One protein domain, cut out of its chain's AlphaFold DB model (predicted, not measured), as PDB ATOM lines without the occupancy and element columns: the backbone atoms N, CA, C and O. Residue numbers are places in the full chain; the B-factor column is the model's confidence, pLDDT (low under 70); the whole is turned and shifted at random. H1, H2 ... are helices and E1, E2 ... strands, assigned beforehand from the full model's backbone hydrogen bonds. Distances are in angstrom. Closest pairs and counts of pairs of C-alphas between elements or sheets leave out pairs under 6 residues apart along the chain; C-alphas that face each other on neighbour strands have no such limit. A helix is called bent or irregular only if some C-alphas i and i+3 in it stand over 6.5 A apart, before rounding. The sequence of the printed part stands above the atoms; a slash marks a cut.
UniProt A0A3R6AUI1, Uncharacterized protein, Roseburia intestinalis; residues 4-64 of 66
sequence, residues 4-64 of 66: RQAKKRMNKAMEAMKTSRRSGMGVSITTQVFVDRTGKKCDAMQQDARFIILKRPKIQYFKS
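This is residues 4 to 64 of the 66 residues of an uncharacterized protein of Roseburia intestinalis (UniProt A0A3R6AUI1). A long, sharply bent hairpin of two strands, E1 and E2, has one helix, H1, running over one face of its half farther from the loop. Beyond the bend the other half reaches away from H1 and ends in a long loop, residues 36 to 49. The printed part has 61 residues, with one named helix and two named strands in the order H1, E1, E2; the sheet, order E1 - E2, is antiparallel. The class is mixed, helices and strands. The whole is loose, with a radius of gyration of the C-alphas of 14.4 A, and flat, spanning 42 by 29 by 13 A.

E2, residues 50 to 63, is 31.4 A long and ends at C-alpha 63, (-21.278, 10.951, 7.047). E1, residues 25 to 35, is 28.4 A long. H1, residues 4 to 23, is 26.3 A long and begins at C-alpha 4, (-8.641, 29.391, 20.187).

E1 and E2 form a hairpin, their directions 161 degrees apart. N 26 and O 62, at 2.8 A, and N 35 and O 50, at 2.9 A, are within hydrogen-bond range. E1 bends by 62 degrees at residue 31, and E2 by 85 degrees at residue 55. The closest C-alphas of H1 and E1 are those of Ser 20 and Gly 26, 5.7 A apart; those of H1 and E2 are Ala 6 and Arg 56, 7.0 A apart. H1 has a kink of 43 degrees near residue 17 and is irregular: C-alphas 18 and 21 are 7.8 A apart. In H1, 14 of 16 O i to N i+4 pairs are within hydrogen-bond range.

The C-alphas farthest apart, those of Arg 22 and Gln 47, are 41.9 A apart. The printed part has no cut. The link from H1 to E1 is tight, and that from E1 to E2 is long, with 14 residues. Mean pLDDT of the printed part is 89.6, and no printed residue is under 70.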
ATOM      1  N   ARG A   4      -9.526  30.560  20.345       89.12
ATOM      2  CA  ARG A   4      -8.641  29.391  20.187       89.12
ATOM      3  C   ARG A   4      -9.420  28.136  19.788       89.12
ATOM      4  O   ARG A   4      -9.027  27.439  18.857       89.12
ATOM      5  N   GLN A   5     -10.539  27.868  20.454       90.31
ATOM      6  CA  GLN A   5     -11.428  26.745  20.153       90.31
ATOM      7  C   GLN A   5     -12.034  26.872  18.752       90.31
ATOM      8  O   GLN A   5     -12.066  25.886  18.019       90.31
ATOM      9  N   ALA A   6     -12.464  28.075  18.356       87.38
ATOM     10  CA  ALA A   6     -12.988  28.323  17.014       87.38
ATOM     11  C   ALA A   6     -11.930  28.035  15.933       87.38
ATOM     12  O   ALA A   6     -12.208  27.280  15.002       87.38
ATOM     13  N   LYS A   7     -10.694  28.533  16.108       89.50
ATOM     14  CA  LYS A   7      -9.564  28.238  15.206       89.50
ATOM     15  C   LYS A   7      -9.268  26.736  15.136       89.50
ATOM     16  O   LYS A   7      -9.130  26.190  14.048       89.50
ATOM     17  N   LYS A   8      -9.237  26.046  16.283       92.12
ATOM     18  CA  LYS A   8      -8.998  24.593  16.338       92.12
ATOM     19  C   LYS A   8     -10.073  23.805  15.581       92.12
ATOM     20  O   LYS A   8      -9.736  22.890  14.837       92.12
ATOM     21  N   ARG A   9     -11.355  24.156  15.748       90.94
ATOM     22  CA  ARG A   9     -12.465  23.508  15.028       90.94
ATOM     23  C   ARG A   9     -12.395  23.759  13.525       90.94
ATOM     24  O   ARG A   9     -12.579  22.812  12.772       90.94
ATOM     25  N   MET A  10     -12.088  24.989  13.109       90.62
ATOM     26  CA  MET A  10     -11.900  25.335  11.699       90.62
ATOM     27  C   MET A  10     -10.772  24.509  11.071       90.62
ATOM     28  O   MET A  10     -10.996  23.834  10.075       90.62
ATOM     29  N   ASN A  11      -9.594  24.469  11.702       92.56
ATOM     30  CA  ASN A  11      -8.468  23.677  11.202       92.56
ATOM     31  C   ASN A  11      -8.828  22.188  11.099       92.56
ATOM     32  O   ASN A  11      -8.578  21.566  10.073       92.56
ATOM     33  N   LYS A  12      -9.489  21.624  12.119       92.06
ATOM     34  CA  LYS A  12      -9.946  20.226  12.086       92.06
ATOM     35  C   LYS A  12     -10.940  19.962  10.948       92.06
ATOM     36  O   LYS A  12     -10.892  18.901  10.338       92.06
ATOM     37  N   ALA A  13     -11.844  20.900  10.674       91.25
ATOM     38  CA  ALA A  13     -12.793  20.800   9.568       91.25
ATOM     39  C   ALA A  13     -12.091  20.825   8.202       91.25
ATOM     40  O   ALA A  13     -12.416  20.007   7.348       91.25
ATOM     41  N   MET A  14     -11.089  21.691   8.029       90.62
ATOM     42  CA  MET A  14     -10.279  21.750   6.807       90.62
ATOM     43  C   MET A  14      -9.478  20.459   6.581       90.62
ATOM     44  O   MET A  14      -9.469  19.937   5.470       90.62
ATOM     45  N   GLU A  15      -8.861  19.891   7.621       90.50
ATOM     46  CA  GLU A  15      -8.150  18.604   7.504       90.50
ATOM     47  C   GLU A  15      -9.095  17.435   7.179       90.50
ATOM     48  O   GLU A  15      -8.784  16.581   6.346       90.50
ATOM     49  N   ALA A  16     -10.291  17.417   7.775       88.31
ATOM     50  CA  ALA A  16     -11.313  16.427   7.441       88.31
ATOM     51  C   ALA A  16     -11.786  16.571   5.982       88.31
ATOM     52  O   ALA A  16     -11.960  15.574   5.290       88.31
ATOM     53  N   MET A  17     -11.910  17.801   5.476       87.19
ATOM     54  CA  MET A  17     -12.264  18.060   4.078       87.19
ATOM     55  C   MET A  17     -11.204  17.522   3.101       87.19
ATOM     56  O   MET A  17     -11.573  16.925   2.091       87.19
ATOM     57  N   LYS A  18      -9.905  17.629   3.422       86.81
ATOM     58  CA  LYS A  18      -8.813  17.057   2.600       86.81
ATOM     59  C   LYS A  18      -8.894  15.533   2.460       86.81
ATOM     60  O   LYS A  18      -8.506  14.984   1.436       86.81
ATOM     61  N   THR A  19      -9.394  14.846   3.486       82.00
ATOM     62  CA  THR A  19      -9.484  13.372   3.543       82.00
ATOM     63  C   THR A  19     -10.905  12.841   3.305       82.00
ATOM     64  O   THR A  19     -11.146  11.632   3.378       82.00
ATOM     65  N   SER A  20     -11.845  13.732   2.977       73.31
ATOM     66  CA  SER A  20     -13.281  13.464   2.806       73.31
ATOM     67  C   SER A  20     -13.576  12.298   1.861       73.31
ATOM     68  O   SER A  20     -14.316  11.382   2.215       73.31
ATOM     69  N   ARG A  21     -12.917  12.274   0.694       70.56
ATOM     70  CA  ARG A  21     -13.120  11.251  -0.345       70.56
ATOM     71  C   ARG A  21     -12.768   9.832   0.113       70.56
ATOM     72  O   ARG A  21     -13.401   8.890  -0.339       70.56
ATOM     73  N   ARG A  22     -11.779   9.670   1.002       71.81
ATOM     74  CA  ARG A  22     -11.365   8.352   1.530       71.81
ATOM     75  C   ARG A  22     -12.171   7.923   2.754       71.81
ATOM     76  O   ARG A  22     -12.312   6.734   2.996       71.81
ATOM     77  N   SER A  23     -12.668   8.883   3.532       75.62
ATOM     78  CA  SER A  23     -13.373   8.627   4.796       75.62
ATOM     79  C   SER A  23     -14.894   8.529   4.656       75.62
ATOM     80  O   SER A  23     -15.565   8.228   5.640       75.62
ATOM     81  N   GLY A  24     -15.451   8.830   3.476       80.81
ATOM     82  CA  GLY A  24     -16.901   8.940   3.285       80.81
ATOM     83  C   GLY A  24     -17.520  10.104   4.071       80.81
ATOM     84  O   GLY A  24     -18.714  10.091   4.363       80.81
ATOM     85  N   MET A  25     -16.713  11.099   4.461       83.88
ATOM     86  CA  MET A  25     -17.133  12.205   5.320       83.88
ATOM     87  C   MET A  25     -17.159  13.522   4.546       83.88
ATOM     88  O   MET A  25     -16.120  14.034   4.145       83.88
ATOM     89  N   GLY A  26     -18.341  14.110   4.381       88.00
ATOM     90  CA  GLY A  26     -18.510  15.472   3.883       88.00
ATOM     91  C   GLY A  26     -18.354  16.503   5.000       88.00
ATOM     92  O   GLY A  26     -18.738  16.269   6.146       88.00
ATOM     93  N   VAL A  27     -17.823  17.680   4.677       90.88
ATOM     94  CA  VAL A  27     -17.739  18.814   5.609       90.88
ATOM     95  C   VAL A  27     -18.272  20.058   4.908       90.88
ATOM     96  O   VAL A  27     -17.815  20.378   3.818       90.88
ATOM     97  N   SER A  28     -19.207  20.777   5.531       91.06
ATOM     98  CA  SER A  28     -19.649  22.103   5.083       91.06
ATOM     99  C   SER A  28     -19.255  23.160   6.103       91.06
ATOM    100  O   SER A  28     -19.471  22.994   7.308       91.06
ATOM    101  N   ILE A  29     -18.662  24.246   5.615       92.31
ATOM    102  CA  ILE A  29     -18.248  25.391   6.420       92.31
ATOM    103  C   ILE A  29     -18.983  26.619   5.890       92.31
ATOM    104  O   ILE A  29     -18.705  27.100   4.798       92.31
ATOM    105  N   THR A  30     -19.911  27.146   6.680       93.25
ATOM    106  CA  THR A  30     -20.652  28.367   6.358       93.25
ATOM    107  C   THR A  30     -20.057  29.541   7.125       93.25
ATOM    108  O   THR A  30     -20.094  29.569   8.358       93.25
ATOM    109  N   THR A  31     -19.513  30.516   6.403       92.75
ATOM    110  CA  THR A  31     -18.972  31.773   6.954       92.75
ATOM    111  C   THR A  31     -19.879  32.970   6.690       92.75
ATOM    112  O   THR A  31     -19.735  33.993   7.352       92.75
ATOM    113  N   GLN A  32     -20.812  32.848   5.749       94.12
ATOM    114  CA  GLN A  32     -21.659  33.927   5.255       94.12
ATOM    115  C   GLN A  32     -23.090  33.418   5.094       94.12
ATOM    116  O   GLN A  32     -23.289  32.261   4.717       94.12
ATOM    117  N   VAL A  33     -24.080  34.254   5.407       95.62
ATOM    118  CA  VAL A  33     -25.507  33.923   5.264       95.62
ATOM    119  C   VAL A  33     -26.323  35.166   4.918       95.62
ATOM    120  O   VAL A  33     -25.959  36.273   5.315       95.62
ATOM    121  N   PHE A  34     -27.446  34.968   4.232       96.44
ATOM    122  CA  PHE A  34     -28.498  35.973   4.108       96.44
ATOM    123  C   PHE A  34     -29.494  35.814   5.254       96.44
ATOM    124  O   PHE A  34     -29.882  34.689   5.590       96.44
ATOM    125  N   VAL A  35     -29.884  36.928   5.871       95.44
ATOM    126  CA  VAL A  35     -30.873  36.965   6.952       95.44
ATOM    127  C   VAL A  35     -31.978  37.967   6.672       95.44
ATOM    128  O   VAL A  35     -31.721  39.033   6.120       95.44
ATOM    129  N   ASP A  36     -33.194  37.632   7.083       95.38
ATOM    130  CA  ASP A  36     -34.346  38.515   6.945       95.38
ATOM    131  C   ASP A  36     -34.329  39.648   7.995       95.38
ATOM    132  O   ASP A  36     -33.396  39.811   8.805       95.38
ATOM    133  N   ARG A  37     -35.399  40.447   8.013       94.12
ATOM    134  CA  ARG A  37     -35.607  41.502   9.014       94.12
ATOM    135  C   ARG A  37     -35.608  40.971  10.454       94.12
ATOM    136  O   ARG A  37     -35.156  41.676  11.354       94.12
ATOM    137  N   THR A  38     -36.059  39.735  10.671       94.19
ATOM    138  CA  THR A  38     -36.109  39.071  11.988       94.19
ATOM    139  C   THR A  38     -34.789  38.399  12.383       94.19
ATOM    140  O   THR A  38     -34.638  37.951  13.517       94.19
ATOM    141  N   GLY A  39     -33.812  38.350  11.471       89.56
ATOM    142  CA  GLY A  39     -32.519  37.704  11.680       89.56
ATOM    143  C   GLY A  39     -32.515  36.199  11.389       89.56
ATOM    144  O   GLY A  39     -31.525  35.529  11.694       89.56
ATOM    145  N   LYS A  40     -33.584  35.646  10.802       92.94
ATOM    146  CA  LYS A  40     -33.626  34.242  10.369       92.94
ATOM    147  C   LYS A  40     -32.939  34.083   9.020       92.94
ATOM    148  O   LYS A  40     -32.987  34.982   8.189       92.94
ATOM    149  N   LYS A  41     -32.300  32.928   8.794       93.00
ATOM    150  CA  LYS A  41     -31.677  32.609   7.500       93.00
ATOM    151  C   LYS A  41     -32.751  32.625   6.407       93.00
ATOM    152  O   LYS A  41     -33.765  31.949   6.567       93.00
ATOM    153  N   CYS A  42     -32.495  33.335   5.317       94.75
ATOM    154  CA  CYS A  42     -33.413  33.477   4.187       94.75
ATOM    155  C   CYS A  42     -32.694  33.287   2.843       94.75
ATOM    156  O   CYS A  42     -31.476  33.065   2.810       94.75
ATOM    157  N   ASP A  43     -33.467  33.332   1.759       94.19
ATOM    158  CA  ASP A  43     -32.949  33.383   0.391       94.19
ATOM    159  C   ASP A  43     -32.392  34.781   0.071       94.19
ATOM    160  O   ASP A  43     -32.869  35.785   0.598       94.19
ATOM    161  N   ALA A  44     -31.384  34.854  -0.799       92.94
ATOM    162  CA  ALA A  44     -30.779  36.118  -1.214       92.94
ATOM    163  C   ALA A  44     -31.743  37.018  -2.008       92.94
ATOM    164  O   ALA A  44     -31.578  38.235  -1.995       92.94
ATOM    165  N   MET A  45     -32.731  36.432  -2.692       94.44
ATOM    166  CA  MET A  45     -33.724  37.148  -3.497       94.44
ATOM    167  C   MET A  45     -34.949  37.593  -2.691       94.44
ATOM    168  O   MET A  45     -35.817  38.283  -3.224       94.44
ATOM    169  N   GLN A  46     -35.051  37.198  -1.419       94.19
ATOM    170  CA  GLN A  46     -36.165  37.601  -0.572       94.19
ATOM    171  C   GLN A  46     -36.095  39.104  -0.260       94.19
ATOM    172  O   GLN A  46     -35.021  39.665  -0.036       94.19
ATOM    173  N   GLN A  47     -37.255  39.758  -0.197       89.50
ATOM    174  CA  GLN A  47     -37.350  41.150   0.237       89.50
ATOM    175  C   GLN A  47     -36.768  41.312   1.655       89.50
ATOM    176  O   GLN A  47     -37.012  40.485   2.535       89.50
ATOM    177  N   ASP A  48     -35.978  42.368   1.859       92.00
ATOM    178  CA  ASP A  48     -35.238  42.673   3.096       92.00
ATOM    179  C   ASP A  48     -34.127  41.673   3.479       92.00
ATOM    180  O   ASP A  48     -33.661  41.660   4.627       92.00
ATOM    181  N   ALA A  49     -33.658  40.853   2.532       96.31
ATOM    182  CA  ALA A  49     -32.494  40.003   2.747       96.31
ATOM    183  C   ALA A  49     -31.229  40.846   2.978       96.31
ATOM    184  O   ALA A  49     -30.858  41.715   2.187       96.31
ATOM    185  N   ARG A  50     -30.522  40.560   4.072       95.56
ATOM    186  CA  ARG A  50     -29.245  41.193   4.417       95.56
ATOM    187  C   ARG A  50     -28.138  40.164   4.436       95.56
ATOM    188  O   ARG A  50     -28.227  39.150   5.127       95.56
ATOM    189  N   PHE A  51     -27.064  40.462   3.724       95.44
ATOM    190  CA  PHE A  51     -25.854  39.662   3.762       95.44
ATOM    191  C   PHE A  51     -25.063  39.938   5.044       95.44
ATOM    192  O   PHE A  51     -24.751  41.089   5.356       95.44
ATOM    193  N   ILE A  52     -24.709  38.884   5.780       95.19
ATOM    194  CA  ILE A  52     -23.872  38.992   6.975       95.19
ATOM    195  C   ILE A  52     -22.713  37.999   6.949       95.19
ATOM    196  O   ILE A  52     -22.846  36.841   6.544       95.19
ATOM    197  N   ILE A  53     -21.572  38.444   7.475       94.38
ATOM    198  CA  ILE A  53     -20.418  37.589   7.750       94.38
ATOM    199  C   ILE A  53     -20.525  37.091   9.191       94.38
ATOM    200  O   ILE A  53     -20.611  37.865  10.148       94.38
ATOM    201  N   LEU A  54     -20.503  35.774   9.365       89.25
ATOM    202  CA  LEU A  54     -20.568  35.147  10.674       89.25
ATOM    203  C   LEU A  54     -19.251  35.360  11.425       89.25
ATOM    204  O   LEU A  54     -18.191  34.905  11.000       89.25
ATOM    205  N   LYS A  55     -19.329  35.940  12.630       86.19
ATOM    206  CA  LYS A  55     -18.174  36.048  13.547       86.19
ATOM    207  C   LYS A  55     -17.570  34.683  13.906       86.19
ATOM    208  O   LYS A  55     -16.419  34.600  14.331       86.19
ATOM    209  N   ARG A  56     -18.361  33.609  13.808       86.50
ATOM    210  CA  ARG A  56     -17.941  32.223  14.046       86.50
ATOM    211  C   ARG A  56     -18.516  31.335  12.938       86.50
ATOM    212  O   ARG A  56     -19.740  31.249  12.858       86.50
ATOM    213  N   PRO A  57     -17.676  30.661  12.132       89.69
ATOM    214  CA  PRO A  57     -18.158  29.770  11.084       89.69
ATOM    215  C   PRO A  57     -19.020  28.642  11.652       89.69
ATOM    216  O   PRO A  57     -18.694  28.059  12.695       89.69
ATOM    217  N   LYS A  58     -20.100  28.309  10.950       91.25
ATOM    218  CA  LYS A  58     -20.898  27.115  11.230       91.25
ATOM    219  C   LYS A  58     -20.275  25.945  10.475       91.25
ATOM    220  O   LYS A  58     -20.100  26.020   9.267       91.25
ATOM    221  N   ILE A  59     -19.926  24.886  11.197       93.00
ATOM    222  CA  ILE A  59     -19.277  23.693  10.642       93.00
ATOM    223  C   ILE A  59     -20.244  22.524  10.803       93.00
ATOM    224  O   ILE A  59     -20.681  22.249  11.923       93.00
ATOM    225  N   GLN A  60     -20.564  21.853   9.702       92.00
ATOM    226  CA  GLN A  60     -21.403  20.657   9.660       92.00
ATOM    227  C   GLN A  60     -20.609  19.499   9.061       92.00
ATOM    228  O   GLN A  60     -19.899  19.675   8.074       92.00
ATOM    229  N   TYR A  61     -20.731  18.327   9.679       90.88
ATOM    230  CA  TYR A  61     -20.139  17.085   9.199       90.88
ATOM    231  C   TYR A  61     -21.265  16.189   8.697       90.88
ATOM    232  O   TYR A  61     -22.246  15.982   9.407       90.88
ATOM    233  N   PHE A  62     -21.101  15.658   7.497       89.00
ATOM    234  CA  PHE A  62     -21.987  14.686   6.880       89.00
ATOM    235  C   PHE A  62     -21.222  13.374   6.818       89.00
ATOM    236  O   PHE A  62     -20.074  13.348   6.383       89.00
ATOM    237  N   LYS A  63     -21.825  12.285   7.275       83.56
ATOM    238  CA  LYS A  63     -21.278  10.951   7.047       83.56
ATOM    239  C   LYS A  63     -22.125  10.303   5.968       83.56
ATOM    240  O   LYS A  63     -23.346  10.319   6.089       83.56
ATOM    241  N   SER A  64     -21.484   9.760   4.942       70.44
ATOM    242  CA  SER A  64     -22.143   8.821   4.045       70.44
ATOM    243  C   SER A  64     -22.438   7.570   4.861       70.44
ATOM    244  O   SER A  64     -21.522   6.832   5.223       70.44
TER     245      SER A  64